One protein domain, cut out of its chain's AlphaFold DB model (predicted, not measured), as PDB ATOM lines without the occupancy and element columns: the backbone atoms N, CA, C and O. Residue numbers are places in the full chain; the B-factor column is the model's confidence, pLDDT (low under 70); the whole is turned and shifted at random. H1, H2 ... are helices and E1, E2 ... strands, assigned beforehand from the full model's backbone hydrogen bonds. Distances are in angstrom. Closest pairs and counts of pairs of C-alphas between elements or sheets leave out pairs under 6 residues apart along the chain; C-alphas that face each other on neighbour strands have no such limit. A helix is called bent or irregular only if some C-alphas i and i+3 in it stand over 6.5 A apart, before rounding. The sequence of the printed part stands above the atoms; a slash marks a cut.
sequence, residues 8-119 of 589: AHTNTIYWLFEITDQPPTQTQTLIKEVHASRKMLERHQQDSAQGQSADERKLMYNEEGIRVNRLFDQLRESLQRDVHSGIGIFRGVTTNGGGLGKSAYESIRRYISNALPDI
ATOM      1  N   ALA A   8      18.315  17.930 -15.135       63.34
ATOM      2  CA  ALA A   8      19.517  17.389 -15.773       63.34
ATOM      3  C   ALA A   8      19.338  17.114 -17.279       63.34
ATOM      4  O   ALA A   8      20.312  17.122 -18.030       63.34
ATOM      5  N   HIS A   9      18.098  16.922 -17.741       69.00
ATOM      6  CA  HIS A   9      17.779  16.563 -19.129       69.00
ATOM      7  C   HIS A   9      17.165  17.713 -19.939       69.00
ATOM      8  O   HIS A   9      16.636  17.508 -21.031       69.00
ATOM      9  N   THR A  10      17.252  18.946 -19.432       76.56
ATOM     10  CA  THR A  10      16.650  20.142 -20.051       76.56
ATOM     11  C   THR A  10      17.189  20.444 -21.456       76.56
ATOM     12  O   THR A  10      16.466  21.000 -22.283       76.56
ATOM     13  N   ASN A  11      18.430  20.039 -21.747       81.38
ATOM     14  CA  ASN A  11      19.090  20.220 -23.046       81.38
ATOM     15  C   ASN A  11      19.317  18.889 -23.788       81.38
ATOM     16  O   ASN A  11      20.116  18.822 -24.719       81.38
ATOM     17  N   THR A  12      18.637  17.813 -23.378       84.88
ATOM     18  CA  THR A  12      18.714  16.511 -24.051       84.88
ATOM     19  C   THR A  12      17.590  16.378 -25.076       84.88
ATOM     20  O   THR A  12      16.415  16.574 -24.761       84.88
ATOM     21  N   ILE A  13      17.952  16.022 -26.307       88.00
ATOM     22  CA  ILE A  13      17.009  15.743 -27.392       88.00
ATOM     23  C   ILE A  13      16.850  14.225 -27.507       88.00
ATOM     24  O   ILE A  13      17.837  13.511 -27.679       88.00
ATOM     25  N   TYR A  14      15.613  13.735 -27.458       90.12
ATOM     26  CA  TYR A  14      15.302  12.323 -27.670       90.12
ATOM     27  C   TYR A  14      14.612  12.123 -29.017       90.12
ATOM     28  O   TYR A  14      13.763  12.921 -29.415       90.12
ATOM     29  N   TRP A  15      14.944  11.026 -29.692       91.50
ATOM     30  CA  TRP A  15      14.219  10.524 -30.855       91.50
ATOM     31  C   TRP A  15      13.808   9.083 -30.576       91.50
ATOM     32  O   TRP A  15      14.665   8.216 -30.412       91.50
ATOM     33  N   LEU A  16      12.506   8.838 -30.476       90.69
ATOM     34  CA  LEU A  16      11.952   7.540 -30.110       90.69
ATOM     35  C   LEU A  16      11.214   6.940 -31.300       90.69
ATOM     36  O   LEU A  16      10.464   7.629 -31.978       90.69
ATOM     37  N   PHE A  17      11.383   5.648 -31.530       89.44
ATOM     38  CA  PHE A  17      10.588   4.885 -32.486       89.44
ATOM     39  C   PHE A  17      10.233   3.548 -31.849       89.44
ATOM     40  O   PHE A  17      10.968   3.033 -31.002       89.44
ATOM     41  N   GLU A  18       9.065   3.026 -32.197       85.12
ATOM     42  CA  GLU A  18       8.499   1.865 -31.528       85.12
ATOM     43  C   GLU A  18       8.874   0.578 -32.268       85.12
ATOM     44  O   GLU A  18       8.588   0.425 -33.451       85.12
ATOM     45  N   ILE A  19       9.487  -0.365 -31.551       87.75
ATOM     46  CA  ILE A  19       9.620  -1.759 -31.977       87.75
ATOM     47  C   ILE A  19       8.986  -2.608 -30.878       87.75
ATOM     48  O   ILE A  19       9.592  -2.831 -29.830       87.75
ATOM     49  N   THR A  20       7.752  -3.056 -31.099       84.06
ATOM     50  CA  THR A  20       7.010  -3.874 -30.134       84.06
ATOM     51  C   THR A  20       6.775  -5.292 -30.631       84.06
ATOM     52  O   THR A  20       6.676  -5.561 -31.831       84.06
ATOM     53  N   ASP A  21       6.725  -6.214 -29.666       79.44
ATOM     54  CA  ASP A  21       6.454  -7.637 -29.870       79.44
ATOM     55  C   ASP A  21       4.959  -7.971 -29.866       79.44
ATOM     56  O   ASP A  21       4.582  -9.030 -30.370       79.44
ATOM     57  N   GLN A  22       4.117  -7.112 -29.280       78.31
ATOM     58  CA  GLN A  22       2.685  -7.339 -29.070       78.31
ATOM     59  C   GLN A  22       1.893  -6.017 -29.193       78.31
ATOM     60  O   GLN A  22       1.953  -5.208 -28.267       78.31
ATOM     61  N   PRO A  23       1.123  -5.803 -30.280       77.00
ATOM     62  CA  PRO A  23       1.160  -6.567 -31.532       77.00
ATOM     63  C   PRO A  23       2.537  -6.431 -32.215       77.00
ATOM     64  O   PRO A  23       3.171  -5.385 -32.086       77.00
ATOM     65  N   PRO A  24       3.038  -7.464 -32.916       80.19
ATOM     66  CA  PRO A  24       4.360  -7.399 -33.519       80.19
ATOM     67  C   PRO A  24       4.383  -6.377 -34.657       80.19
ATOM     68  O   PRO A  24       3.629  -6.486 -35.627       80.19
ATOM     69  N   THR A  25       5.283  -5.405 -34.559       85.94
ATOM     70  CA  THR A  25       5.593  -4.506 -35.680       85.94
ATOM     71  C   THR A  25       6.180  -5.296 -36.855       85.94
ATOM     72  O   THR A  25       6.757  -6.376 -36.679       85.94
ATOM     73  N   GLN A  26       6.067  -4.762 -38.076       87.56
ATOM     74  CA  GLN A  26       6.670  -5.389 -39.258       87.56
ATOM     75  C   GLN A  26       8.185  -5.573 -39.067       87.56
ATOM     76  O   GLN A  26       8.721  -6.638 -39.365       87.56
ATOM     77  N   THR A  27       8.854  -4.573 -38.489       90.62
ATOM     78  CA  THR A  27      10.281  -4.628 -38.155       90.62
ATOM     79  C   THR A  27      10.589  -5.743 -37.163       90.62
ATOM     80  O   THR A  27      11.502  -6.525 -37.411       90.62
ATOM     81  N   GLN A  28       9.810  -5.899 -36.088       91.38
ATOM     82  CA  GLN A  28      10.036  -6.972 -35.117       91.38
ATOM     83  C   GLN A  28       9.829  -8.371 -35.714       91.38
ATOM     84  O   GLN A  28      10.595  -9.294 -35.425       91.38
ATOM     85  N   THR A  29       8.829  -8.534 -36.585       91.88
ATOM     86  CA  THR A  29       8.617  -9.782 -37.336       91.88
ATOM     87  C   THR A  29       9.818 -10.086 -38.235       91.88
ATOM     88  O   THR A  29      10.380 -11.178 -38.156       91.88
ATOM     89  N   LEU A  30      10.288  -9.100 -39.003       92.44
ATOM     90  CA  LEU A  30      11.449  -9.246 -39.886       92.44
ATOM     91  C   LEU A  30      12.750  -9.524 -39.110       92.44
ATOM     92  O   LEU A  30      13.562 -10.325 -39.566       92.44
ATOM     93  N   ILE A  31      12.946  -8.947 -37.917       92.12
ATOM     94  CA  ILE A  31      14.084  -9.275 -37.033       92.12
ATOM     95  C   ILE A  31      14.075 -10.770 -36.687       92.12
ATOM     96  O   ILE A  31      15.107 -11.439 -36.804       92.12
ATOM     97  N   LYS A  32      12.913 -11.307 -36.288       92.44
ATOM     98  CA  LYS A  32      12.759 -12.729 -35.949       92.44
ATOM     99  C   LYS A  32      12.984 -13.627 -37.164       92.44
ATOM    100  O   LYS A  32      13.685 -14.630 -37.043       92.44
ATOM    101  N   GLU A  33      12.445 -13.263 -38.326       91.75
ATOM    102  CA  GLU A  33      12.601 -14.025 -39.571       91.75
ATOM    103  C   GLU A  33      14.047 -14.038 -40.070       91.75
ATOM    104  O   GLU A  33      14.578 -15.105 -40.378       91.75
ATOM    105  N   VAL A  34      14.731 -12.888 -40.066       92.69
ATOM    106  CA  VAL A  34      16.162 -12.800 -40.397       92.69
ATOM    107  C   VAL A  34      16.988 -13.643 -39.426       92.69
ATOM    108  O   VAL A  34      17.887 -14.366 -39.857       92.69
ATOM    109  N   HIS A  35      16.696 -13.590 -38.122       91.75
ATOM    110  CA  HIS A  35      17.401 -14.402 -37.128       91.75
ATOM    111  C   HIS A  35      17.192 -15.905 -37.361       91.75
ATOM    112  O   HIS A  35      18.162 -16.664 -37.384       91.75
ATOM    113  N   ALA A  36      15.944 -16.334 -37.570       91.00
ATOM    114  CA  ALA A  36      15.609 -17.727 -37.847       91.00
ATOM    115  C   ALA A  36      16.289 -18.230 -39.131       91.00
ATOM    116  O   ALA A  36      16.885 -19.305 -39.133       91.00
ATOM    117  N   SER A  37      16.268 -17.420 -40.189       88.69
ATOM    118  CA  SER A  37      16.860 -17.733 -41.491       88.69
ATOM    119  C   SER A  37      18.396 -17.817 -41.424       88.69
ATOM    120  O   SER A  37      18.998 -18.771 -41.918       88.69
ATOM    121  N   ARG A  38      19.053 -16.920 -40.670       89.88
ATOM    122  CA  ARG A  38      20.495 -17.030 -40.358       89.88
ATOM    123  C   ARG A  38      20.828 -18.296 -39.567       89.88
ATOM    124  O   ARG A  38      21.803 -18.969 -39.884       89.88
ATOM    125  N   LYS A  39      20.008 -18.661 -38.576       90.50
ATOM    126  CA  LYS A  39      20.190 -19.902 -37.804       90.50
ATOM    127  C   LYS A  39      20.017 -21.157 -38.662       90.50
ATOM    128  O   LYS A  39      20.713 -22.143 -38.426       90.50
ATOM    129  N   MET A  40      19.128 -21.130 -39.654       85.19
ATOM    130  CA  MET A  40      18.992 -22.213 -40.635       85.19
ATOM    131  C   MET A  40      20.240 -22.330 -41.516       85.19
ATOM    132  O   MET A  40      20.746 -23.437 -41.679       85.19
ATOM    133  N   LEU A  41      20.797 -21.214 -42.004       85.25
ATOM    134  CA  LEU A  41      22.062 -21.223 -42.751       85.25
ATOM    135  C   LEU A  41      23.230 -21.777 -41.930       85.25
ATOM    136  O   LEU A  41      23.985 -22.602 -42.440       85.25
ATOM    137  N   GLU A  42      23.360 -21.371 -40.663       84.75
ATOM    138  CA  GLU A  42      24.388 -21.893 -39.751       84.75
ATOM    139  C   GLU A  42      24.273 -23.419 -39.588       84.75
ATOM    140  O   GLU A  42      25.280 -24.124 -39.654       84.75
ATOM    141  N   ARG A  43      23.050 -23.949 -39.434       82.12
ATOM    142  CA  ARG A  43      22.797 -25.398 -39.339       82.12
ATOM    143  C   ARG A  43      23.106 -26.125 -40.644       82.12
ATOM    144  O   ARG A  43      23.831 -27.111 -40.626       82.12
ATOM    145  N   HIS A  44      22.646 -25.608 -41.784       76.00
ATOM    146  CA  HIS A  44      22.955 -26.190 -43.091       76.00
ATOM    147  C   HIS A  44      24.460 -26.193 -43.387       76.00
ATOM    148  O   HIS A  44      24.962 -27.143 -43.988       76.00
ATOM    149  N   GLN A  45      25.195 -25.175 -42.934       74.94
ATOM    150  CA  GLN A  45      26.650 -25.121 -43.037       74.94
ATOM    151  C   GLN A  45      27.332 -26.180 -42.150       74.94
ATOM    152  O   GLN A  45      28.266 -26.838 -42.605       74.94
ATOM    153  N   GLN A  46      26.853 -26.378 -40.916       74.31
ATOM    154  CA  GLN A  46      27.355 -27.406 -39.991       74.31
ATOM    155  C   GLN A  46      27.066 -28.832 -40.486       74.31
ATOM    156  O   GLN A  46      27.967 -29.670 -40.504       74.31
ATOM    157  N   ASP A  47      25.849 -29.092 -40.961       68.75
ATOM    158  CA  ASP A  47      25.427 -30.406 -41.461       68.75
ATOM    159  C   ASP A  47      26.113 -30.767 -42.791       68.75
ATOM    160  O   ASP A  47      26.424 -31.933 -43.046       68.75
ATOM    161  N   SER A  48      26.416 -29.770 -43.634       64.25
ATOM    162  CA  SER A  48      27.192 -29.964 -44.872       64.25
ATOM    163  C   SER A  48      28.639 -30.387 -44.599       64.25
ATOM    164  O   SER A  48      29.229 -31.101 -45.410       64.25
ATOM    165  N   ALA A  49      29.206 -30.012 -43.446       61.62
ATOM    166  CA  ALA A  49      30.529 -30.462 -43.013       61.62
ATOM    167  C   ALA A  49      30.544 -31.929 -42.519       61.62
ATOM    168  O   ALA A  49      31.621 -32.503 -42.384       61.62
ATOM    169  N   GLN A  50      29.376 -32.551 -42.286       63.22
ATOM    170  CA  GLN A  50      29.229 -33.930 -41.783       63.22
ATOM    171  C   GLN A  50      28.828 -34.974 -42.854       63.22
ATOM    172  O   GLN A  50      28.606 -36.138 -42.526       63.22
ATOM    173  N   GLY A  51      28.794 -34.610 -44.143       60.12
ATOM    174  CA  GLY A  51      28.860 -35.580 -45.251       60.12
ATOM    175  C   GLY A  51      27.561 -36.280 -45.691       60.12
ATOM    176  O   GLY A  51      27.637 -37.367 -46.260       60.12
ATOM    177  N   GLN A  52      26.372 -35.694 -45.499       53.81
ATOM    178  CA  GLN A  52      25.101 -36.264 -45.998       53.81
ATOM    179  C   GLN A  52      24.465 -35.439 -47.141       53.81
ATOM    180  O   GLN A  52      24.138 -34.276 -46.932       53.81
ATOM    181  N   SER A  53      24.219 -36.083 -48.301       56.09
ATOM    182  CA  SER A  53      23.443 -35.646 -49.498       56.09
ATOM    183  C   SER A  53      23.779 -34.261 -50.102       56.09
ATOM    184  O   SER A  53      23.442 -33.220 -49.541       56.09
ATOM    185  N   ALA A  54      24.423 -34.241 -51.281       62.53
ATOM    186  CA  ALA A  54      25.182 -33.085 -51.773       62.53
ATOM    187  C   ALA A  54      24.441 -32.062 -52.663       62.53
ATOM    188  O   ALA A  54      24.860 -30.906 -52.657       62.53
ATOM    189  N   ASP A  55      23.393 -32.422 -53.412       64.31
ATOM    190  CA  ASP A  55      22.859 -31.524 -54.461       64.31
ATOM    191  C   ASP A  55      21.574 -30.785 -54.053       64.31
ATOM    192  O   ASP A  55      21.527 -29.556 -54.133       64.31
ATOM    193  N   GLU A  56      20.570 -31.474 -53.504       62.22
ATOM    194  CA  GLU A  56      19.329 -30.834 -53.020       62.22
ATOM    195  C   GLU A  56      19.589 -29.867 -51.848       62.22
ATOM    196  O   GLU A  56      18.972 -28.807 -51.753       62.22
ATOM    197  N   ARG A  57      20.566 -30.171 -50.980       65.50
ATOM    198  CA  ARG A  57      20.911 -29.323 -49.824       65.50
ATOM    199  C   ARG A  57      21.723 -28.081 -50.195       65.50
ATOM    200  O   ARG A  57      21.559 -27.047 -49.554       65.50
ATOM    201  N   LYS A  58      22.568 -28.145 -51.234       69.69
ATOM    202  CA  LYS A  58      23.262 -26.956 -51.771       69.69
ATOM    203  C   LYS A  58      22.274 -25.973 -52.392       69.69
ATOM    204  O   LYS A  58      22.441 -24.768 -52.226       69.69
ATOM    205  N   LEU A  59      21.246 -26.487 -53.071       73.75
ATOM    206  CA  LEU A  59      20.142 -25.674 -53.578       73.75
ATOM    207  C   LEU A  59      19.402 -24.990 -52.422       73.75
ATOM    208  O   LEU A  59      19.310 -23.767 -52.428       73.75
ATOM    209  N   MET A  60      19.018 -25.731 -51.373       70.81
ATOM    210  CA  MET A  60      18.375 -25.158 -50.177       70.81
ATOM    211  C   MET A  60      19.238 -24.108 -49.458       70.81
ATOM    212  O   MET A  60      18.725 -23.072 -49.047       70.81
ATOM    213  N   TYR A  61      20.551 -24.334 -49.327       78.38
ATOM    214  CA  TYR A  61      21.473 -23.359 -48.732       78.38
ATOM    215  C   TYR A  61      21.557 -22.065 -49.554       78.38
ATOM    216  O   TYR A  61      21.501 -20.969 -48.997       78.38
ATOM    217  N   ASN A  62      21.662 -22.175 -50.882       80.44
ATOM    218  CA  ASN A  62      21.712 -21.013 -51.768       80.44
ATOM    219  C   ASN A  62      20.375 -20.255 -51.794       80.44
ATOM    220  O   ASN A  62      20.369 -19.024 -51.739       80.44
ATOM    221  N   GLU A  63      19.249 -20.970 -51.841       82.56
ATOM    222  CA  GLU A  63      17.905 -20.387 -51.764       82.56
ATOM    223  C   GLU A  63      17.689 -19.649 -50.438       82.56
ATOM    224  O   GLU A  63      17.224 -18.506 -50.442       82.56
ATOM    225  N   GLU A  64      18.098 -20.245 -49.314       84.38
ATOM    226  CA  GLU A  64      18.009 -19.613 -47.998       84.38
ATOM    227  C   GLU A  64      18.978 -18.424 -47.873       84.38
ATOM    228  O   GLU A  64      18.637 -17.415 -47.259       84.38
ATOM    229  N   GLY A  65      20.142 -18.462 -48.530       83.56
ATOM    230  CA  GLY A  65      21.075 -17.334 -48.612       83.56
ATOM    231  C   GLY A  65      20.479 -16.131 -49.350       83.56
ATOM    232  O   GLY A  65      20.533 -14.999 -48.863       83.56
ATOM    233  N   ILE A  66      19.835 -16.375 -50.496       87.62
ATOM    234  CA  ILE A  66      19.084 -15.347 -51.235       87.62
ATOM    235  C   ILE A  66      17.908 -14.837 -50.387       87.62
ATOM    236  O   ILE A  66      17.625 -13.634 -50.383       87.62
ATOM    237  N   ARG A  67      17.239 -15.725 -49.636       88.12
ATOM    238  CA  ARG A  67      16.134 -15.368 -48.738       88.12
ATOM    239  C   ARG A  67      16.586 -14.451 -47.605       88.12
ATOM    240  O   ARG A  67      15.940 -13.426 -47.401       88.12
ATOM    241  N   VAL A  68      17.694 -14.756 -46.923       90.31
ATOM    242  CA  VAL A  68      18.260 -13.896 -45.866       90.31
ATOM    243  C   VAL A  68      18.555 -12.503 -46.400       90.31
ATOM    244  O   VAL A  68      18.186 -11.531 -45.749       90.31
ATOM    245  N   ASN A  69      19.191 -12.393 -47.569       90.00
ATOM    246  CA  ASN A  69      19.516 -11.089 -48.150       90.00
ATOM    247  C   ASN A  69      18.246 -10.274 -48.429       90.00
ATOM    248  O   ASN A  69      18.152  -9.127 -48.005       90.00
ATOM    249  N   ARG A  70      17.222 -10.897 -49.026       92.38
ATOM    250  CA  ARG A  70      15.924 -10.246 -49.263       92.38
ATOM    251  C   ARG A  70      15.240  -9.813 -47.963       92.38
ATOM    252  O   ARG A  70      14.746  -8.692 -47.884       92.38
ATOM    253  N   LEU A  71      15.205 -10.683 -46.952       92.06
ATOM    254  CA  LEU A  71      14.624 -10.373 -45.641       92.06
ATOM    255  C   LEU A  71      15.397  -9.253 -44.935       92.06
ATOM    256  O   LEU A  71      14.800  -8.421 -44.259       92.06
ATOM    257  N   PHE A  72      16.719  -9.206 -45.102       92.12
ATOM    258  CA  PHE A  72      17.562  -8.159 -44.537       92.12
ATOM    259  C   PHE A  72      17.328  -6.801 -45.210       92.12
ATOM    260  O   PHE A  72      17.234  -5.792 -44.510       92.12
ATOM    261  N   ASP A  73      17.169  -6.765 -46.534       93.00
ATOM    262  CA  ASP A  73      16.809  -5.541 -47.259       93.00
ATOM    263  C   ASP A  73      15.417  -5.038 -46.841       93.00
ATOM    264  O   ASP A  73      15.256  -3.865 -46.504       93.00
ATOM    265  N   GLN A  74      14.435  -5.939 -46.729       92.75
ATOM    266  CA  GLN A  74      13.101  -5.610 -46.210       92.75
ATOM    267  C   GLN A  74      13.147  -5.103 -44.763       92.75
ATOM    268  O   GLN A  74      12.452  -4.144 -44.417       92.75
ATOM    269  N   LEU A  75      13.976  -5.714 -43.908       93.25
ATOM    270  CA  LEU A  75      14.190  -5.262 -42.533       93.25
ATOM    271  C   LEU A  75      14.787  -3.854 -42.506       93.25
ATOM    272  O   LEU A  75      14.332  -3.013 -41.735       93.25
ATOM    273  N   ARG A  76      15.778  -3.578 -43.359       92.94
ATOM    274  CA  ARG A  76      16.394  -2.254 -43.475       92.94
ATOM    275  C   ARG A  76      15.372  -1.198 -43.888       92.94
ATOM    276  O   ARG A  76      15.328  -0.137 -43.269       92.94
ATOM    277  N   GLU A  77      14.546  -1.480 -44.892       91.38
ATOM    278  CA  GLU A  77      13.478  -0.576 -45.335       91.38
ATOM    279  C   GLU A  77      12.412  -0.362 -44.252       91.38
ATOM    280  O   GLU A  77      11.946   0.758 -44.042       91.38
ATOM    281  N   SER A  78      12.031  -1.423 -43.535       90.94
ATOM    282  CA  SER A  78      11.087  -1.346 -42.414       90.94
ATOM    283  C   SER A  78      11.643  -0.497 -41.270       90.94
ATOM    284  O   SER A  78      10.981   0.430 -40.817       90.94
ATOM    285  N   LEU A  79      12.901  -0.718 -40.884       90.25
ATOM    286  CA  LEU A  79      13.565   0.061 -39.842       90.25
ATOM    287  C   LEU A  79      13.713   1.537 -40.238       90.25
ATOM    288  O   LEU A  79      13.499   2.419 -39.413       90.25
ATOM    289  N   GLN A  80      14.047   1.833 -41.498       89.88
ATOM    290  CA  GLN A  80      14.104   3.214 -41.990       89.88
ATOM    291  C   GLN A  80      12.743   3.912 -41.913       89.88
ATOM    292  O   GLN A  80      12.692   5.088 -41.546       89.88
ATOM    293  N   ARG A  81      11.652   3.201 -42.228       87.94
ATOM    294  CA  ARG A  81      10.284   3.714 -42.075       87.94
ATOM    295  C   ARG A  81       9.936   3.961 -40.609       87.94
ATOM    296  O   ARG A  81       9.463   5.051 -40.300       87.94
ATOM    297  N   ASP A  82      10.242   3.022 -39.717       89.69
ATOM    298  CA  ASP A  82       9.943   3.157 -38.287       89.69
ATOM    299  C   ASP A  82      10.717   4.321 -37.662       89.69
ATOM    300  O   ASP A  82      10.118   5.186 -37.020       89.69
ATOM    301  N   VAL A  83      12.025   4.420 -37.932       90.12
ATOM    302  CA  VAL A  83      12.857   5.549 -37.487       90.12
ATOM    303  C   VAL A  83      12.325   6.866 -38.045       90.12
ATOM    304  O   VAL A  83      12.282   7.850 -37.314       90.12
ATOM    305  N   HIS A  84      11.897   6.907 -39.309       89.31
ATOM    306  CA  HIS A  84      11.317   8.107 -39.912       89.31
ATOM    307  C   HIS A  84       9.986   8.516 -39.259       89.31
ATOM    308  O   HIS A  84       9.766   9.704 -39.022       89.31
ATOM    309  N   SER A  85       9.137   7.544 -38.919       86.38
ATOM    310  CA  SER A  85       7.864   7.749 -38.214       86.38
ATOM    311  C   SER A  85       8.008   8.013 -36.710       86.38
ATOM    312  O   SER A  85       7.005   8.186 -36.019       86.38
ATOM    313  N   GLY A  86       9.245   8.044 -36.207       88.69
ATOM    314  CA  GLY A  86       9.548   8.279 -34.805       88.69
ATOM    315  C   GLY A  86       9.028   9.617 -34.275       88.69
ATOM    316  O   GLY A  86       8.660  10.529 -35.015       88.69
ATOM    317  N   ILE A  87       9.009   9.740 -32.953       90.69
ATOM    318  CA  ILE A  87       8.591  10.928 -32.218       90.69
ATOM    319  C   ILE A  87       9.831  11.570 -31.599       90.69
ATOM    320  O   ILE A  87      10.566  10.941 -30.835       90.69
ATOM    321  N   GLY A  88      10.043  12.847 -31.902       89.88
ATOM    322  CA  GLY A  88      11.010  13.682 -31.206       89.88
ATOM    323  C   GLY A  88      10.442  14.168 -29.874       89.88
ATOM    324  O   GLY A  88       9.303  14.636 -29.834       89.88
ATOM    325  N   ILE A  89      11.214  14.070 -28.789       89.38
ATOM    326  CA  ILE A  89      10.870  14.659 -27.484       89.38
ATOM    327  C   ILE A  89      11.963  15.637 -27.044       89.38
ATOM    328  O   ILE A  89      13.136  15.265 -26.966       89.38
ATOM    329  N   PHE A  90      11.587  16.889 -26.772       88.50
ATOM    330  CA  PHE A  90      12.476  17.936 -26.258       88.50
ATOM    331  C   PHE A  90      11.711  18.795 -25.249       88.50
ATOM    332  O   PHE A  90      10.605  19.252 -25.532       88.50
ATOM    333  N   ARG A  91      12.256  18.949 -24.034       85.19
ATOM    334  CA  ARG A  91      11.627  19.683 -22.910       85.19
ATOM    335  C   ARG A  91      10.160  19.295 -22.636       85.19
ATOM    336  O   ARG A  91       9.343  20.128 -22.256       85.19
ATOM    337  N   GLY A  92       9.823  18.018 -22.830       81.75
ATOM    338  CA  GLY A  92       8.465  17.488 -22.646       81.75
ATOM    339  C   GLY A  92       7.494  17.757 -23.804       81.75
ATOM    340  O   GLY A  92       6.349  17.308 -23.747       81.75
ATOM    341  N   VAL A  93       7.933  18.439 -24.866       84.19
ATOM    342  CA  VAL A  93       7.159  18.651 -26.095       84.19
ATOM    343  C   VAL A  93       7.429  17.505 -27.066       84.19
ATOM    344  O   VAL A  93       8.580  17.208 -27.383       84.19
ATOM    345  N   THR A  94       6.363  16.856 -27.533       87.25
ATOM    346  CA  THR A  94       6.425  15.774 -28.518       87.25
ATOM    347  C   THR A  94       6.184  16.318 -29.925       87.25
ATOM    348  O   THR A  94       5.237  17.063 -30.165       87.25
ATOM    349  N   THR A  95       7.034  15.935 -30.877       86.25
ATOM    350  CA  THR A  95       6.916  16.308 -32.293       86.25
ATOM    351  C   THR A  95       6.916  15.049 -33.149       86.25
ATOM    352  O   THR A  95       7.819  14.223 -33.039       86.25
ATOM    353  N   ASN A  96       5.912  14.886 -34.012       86.75
ATOM    354  CA  ASN A  96       5.848  13.743 -34.921       86.75
ATOM    355  C   ASN A  96       6.887  13.897 -36.047       86.75
ATOM    356  O   ASN A  96       6.838  14.856 -36.818       86.75
ATOM    357  N   GLY A  97       7.813  12.943 -36.141       80.56
ATOM    358  CA  GLY A  97       8.918  12.941 -37.092       80.56
ATOM    359  C   GLY A  97       8.510  12.742 -38.549       80.56
ATOM    360  O   GLY A  97       9.122  13.340 -39.440       80.56
ATOM    361  N   GLY A  98       7.438  11.986 -38.802       77.50
ATOM    362  CA  GLY A  98       6.941  11.717 -40.155       77.50
ATOM    363  C   GLY A  98       6.433  12.971 -40.877       77.50
ATOM    364  O   GLY A  98       6.387  13.003 -42.101       77.50
ATOM    365  N   GLY A  99       6.095  14.032 -40.136       80.50
ATOM    366  CA  GLY A  99       5.661  15.316 -40.699       80.50
ATOM    367  C   GLY A  99       6.790  16.309 -41.003       80.50
ATOM    368  O   GLY A  99       6.524  17.371 -41.565       80.50
ATOM    369  N   LEU A 100       8.037  16.016 -40.618       83.25
ATOM    370  CA  LEU A 100       9.136  16.990 -40.668       83.25
ATOM    371  C   LEU A 100       9.961  16.955 -41.965       83.25
ATOM    372  O   LEU A 100      10.546  17.979 -42.323       83.25
ATOM    373  N   GLY A 101       9.993  15.837 -42.686       86.00
ATOM    374  CA  GLY A 101      10.800  15.658 -43.896       86.00
ATOM    375  C   GLY A 101      10.360  14.441 -44.706       86.00
ATOM    376  O   GLY A 101       9.399  13.774 -44.341       86.00
ATOM    377  N   LYS A 102      11.053  14.139 -45.809       86.12
ATOM    378  CA  LYS A 102      10.765  12.974 -46.673       86.12
ATOM    379  C   LYS A 102      11.569  11.726 -46.301       86.12
ATOM    380  O   LYS A 102      11.353  10.659 -46.867       86.12
ATOM    381  N   SER A 103      12.543  11.864 -45.403       88.50
ATOM    382  CA  SER A 103      13.420  10.784 -44.948       88.50
ATOM    383  C   SER A 103      13.722  10.919 -43.458       88.50
ATOM    384  O   SER A 103      13.622  12.012 -42.901       88.50
ATOM    385  N   ALA A 104      14.155   9.830 -42.813       86.06
ATOM    386  CA  ALA A 104      14.581   9.850 -41.411       86.06
ATOM    387  C   ALA A 104      15.664  10.911 -41.142       86.06
ATOM    388  O   ALA A 104      15.565  11.661 -40.176       86.06
ATOM    389  N   TYR A 105      16.662  11.021 -42.026       88.44
ATOM    390  CA  TYR A 105      17.736  12.009 -41.901       88.44
ATOM    391  C   TYR A 105      17.206  13.448 -41.957       88.44
ATOM    392  O   TYR A 105      17.559  14.263 -41.109       88.44
ATOM    393  N   GLU A 106      16.339  13.758 -42.924       89.88
ATOM    394  CA  GLU A 106      15.753  15.096 -43.070       89.88
ATOM    395  C   GLU A 106      14.863  15.452 -41.872       89.88
ATOM    396  O   GLU A 106      14.986  16.547 -41.322       89.88
ATOM    397  N   SER A 107      14.028  14.509 -41.420       89.94
ATOM    398  CA  SER A 107      13.168  14.690 -40.249       89.94
ATOM    399  C   SER A 107      13.971  14.942 -38.974       89.94
ATOM    400  O   SER A 107      13.694  15.911 -38.268       89.94
ATOM    401  N   ILE A 108      14.992  14.122 -38.696       89.44
ATOM    402  CA  ILE A 108      15.855  14.276 -37.515       89.44
ATOM    403  C   ILE A 108      16.647  15.583 -37.599       89.44
ATOM    404  O   ILE A 108      16.699  16.331 -36.626       89.44
ATOM    405  N   ARG A 109      17.224  15.909 -38.763       91.31
ATOM    406  CA  ARG A 109      17.974  17.157 -38.960       91.31
ATOM    407  C   ARG A 109      17.098  18.377 -38.705       91.31
ATOM    408  O   ARG A 109      17.524  19.283 -37.993       91.31
ATOM    409  N   ARG A 110      15.886  18.412 -39.266       89.88
ATOM    410  CA  ARG A 110      14.949  19.525 -39.069       89.88
ATOM    411  C   ARG A 110      14.485  19.610 -37.619       89.88
ATOM    412  O   ARG A 110      14.419  20.703 -37.072       89.88
ATOM    413  N   TYR A 111      14.224  18.466 -36.991       90.31
ATOM    414  CA  TYR A 111      13.869  18.398 -35.579       90.31
ATOM    415  C   TYR A 111      14.963  18.985 -34.678       90.31
ATOM    416  O   TYR A 111      14.684  19.879 -33.884       90.31
ATOM    417  N   ILE A 112      16.215  18.551 -34.858       89.44
ATOM    418  CA  ILE A 112      17.368  19.087 -34.125       89.44
ATOM    419  C   ILE A 112      17.528  20.584 -34.411       89.44
ATOM    420  O   ILE A 112      17.663  21.362 -33.476       89.44
ATOM    421  N   SER A 113      17.440  21.004 -35.676       88.62
ATOM    422  CA  SER A 113      17.590  22.418 -36.067       88.62
ATOM    423  C   SER A 113      16.557  23.330 -35.401       88.62
ATOM    424  O   SER A 113      16.877  24.467 -35.081       88.62
ATOM    425  N   ASN A 114      15.343  22.831 -35.152       87.62
ATOM    426  CA  ASN A 114      14.311  23.579 -34.433       87.62
ATOM    427  C   ASN A 114      14.599  23.687 -32.926       87.62
ATOM    428  O   ASN A 114      14.188  24.662 -32.311       87.62
ATOM    429  N   ALA A 115      15.276  22.699 -32.333       87.88
ATOM    430  CA  ALA A 115      15.614  22.684 -30.908       87.88
ATOM    431  C   ALA A 115      16.923  23.430 -30.590       87.88
ATOM    432  O   ALA A 115      17.112  23.880 -29.463       87.88
ATOM    433  N   LEU A 116      17.835  23.572 -31.561       87.44
ATOM    434  CA  LEU A 116      19.137  24.216 -31.354       87.44
ATOM    435  C   LEU A 116      19.050  25.660 -30.822       87.44
ATOM    436  O   LEU A 116      19.791  25.935 -29.881       87.44
ATOM    437  N   PRO A 117      18.166  26.554 -31.316       88.00
ATOM    438  CA  PRO A 117      18.042  27.912 -30.775       88.00
ATOM    439  C   PRO A 117      17.621  27.955 -29.300       88.00
ATOM    440  O   PRO A 117      18.014  28.858 -28.571       88.00
ATOM    441  N   ASP A 118      16.850  26.965 -28.843       86.50
ATOM    442  CA  ASP A 118      16.410  26.867 -27.447       86.50
ATOM    443  C   ASP A 118      17.507  26.334 -26.518       86.50
ATOM    444  O   ASP A 118      17.467  26.571 -25.303       86.50
ATOM    445  N   ILE A 119      18.443  25.557 -27.073       87.12
ATOM    446  CA  ILE A 119      19.624  25.076 -26.359       87.12
ATOM    447  C   ILE A 119      20.650  26.204 -26.320       87.12
ATOM    448  O   ILE A 119      20.956  26.634 -25.215       87.12
TER     449      ILE A 119
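What this domain is: This is residues 8 to 119 of the 589 residues of an uncharacterized protein of Ktedonobacterales bacterium (UniProt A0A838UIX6). A small head, a three-stranded sheet E1, E2, E3 with helix H3 over one face, sits at one end of a long helical hairpin made by H1 and H2. The hairpin makes most of the length, and at its far end residues 49 to 56, of which 56 belongs to H2, stick out. The printed part has 112 residues, with three named helices and three named strands in the order E1, H1, H2, E2, E3, H3; the sheet's order is E1, E2, E3, antiparallel throughout, and the class is mostly helix. The whole is an extended rod, with a radius of gyration of the C-alphas of 20.7 A and spans of 66 by 28 by 24 A.

How they stand to each other: In the sheet, E2, residues 87 to 90, is the inner strand between the edge strands E1, residues 14 to 16, and E3, residues 93 to 96. E1 and E2 are antiparallel at 161 degrees, with N 16 and O 87 within hydrogen-bond range at 2.9 A. E2 and E3 form a hairpin, antiparallel at 155 degrees, with N 95 and O 88 within hydrogen-bond range at 2.8 A. H3, residues 104 to 119, is on this sheet in two layers, a helix on one face of a sheet: its height over the sheet is 9.5 A, and it lies over E2, along the strands at 12 degrees on the local plane. The closest C-alphas of E2 and H3, those of Gly 88 and Tyr 111, are 7.0 A apart. H2, residues 56 to 84, only grazes the sheet with its residues 82 to 84. H2 touches H3 with residues 80 to 84 alone, and H3 does so with residues 104 to 107 alone; the closest C-alphas, those of His 84 and Ala 104, are 4.0 A apart. H2 and H3 run the same way at a shallow tilt of 32 degrees, only just short of steep. H1, residues 26 to 48, touches H2, with the C-alphas of Thr 27 and Ser 78 closest at 5.4 A. H1 and H2 form a helical hairpin, running opposite ways at a shallow tilt of 24 degrees. H1 is not on the sheet and is apart from H3. Every O i to N i+4 pair is within hydrogen-bond range in H1 and H2, and 10 of 12 are in H3.

Where its parts are: E1 measures 6.3 A from first to last C-alpha, beginning at C-alpha 14 at (15.302, 12.323, -27.670). E2 measures 10.0 A and E3 10.2 A. H2 is the longest helix, 41.9 A, from C-alpha 56 at (19.329, -30.834, -53.020) to C-alpha 84; H1 measures 32.5 A. H3 measures 22.0 A and ends at C-alpha 119 at (19.624, 25.076, -26.359); it is only just irregular, with C-alphas 114 and 117 6.8 A apart.

The domain as a whole: The two C-alphas farthest apart, those of Ser 53 and Asp 118, are 66.7 A apart. The printed part has no cut and no long link; the links H2 to E2 and E2 to E3 are tight. The mean pLDDT of the printed part is 83.9, and it is under 70 at residues 8 to 9 and 47 to 58.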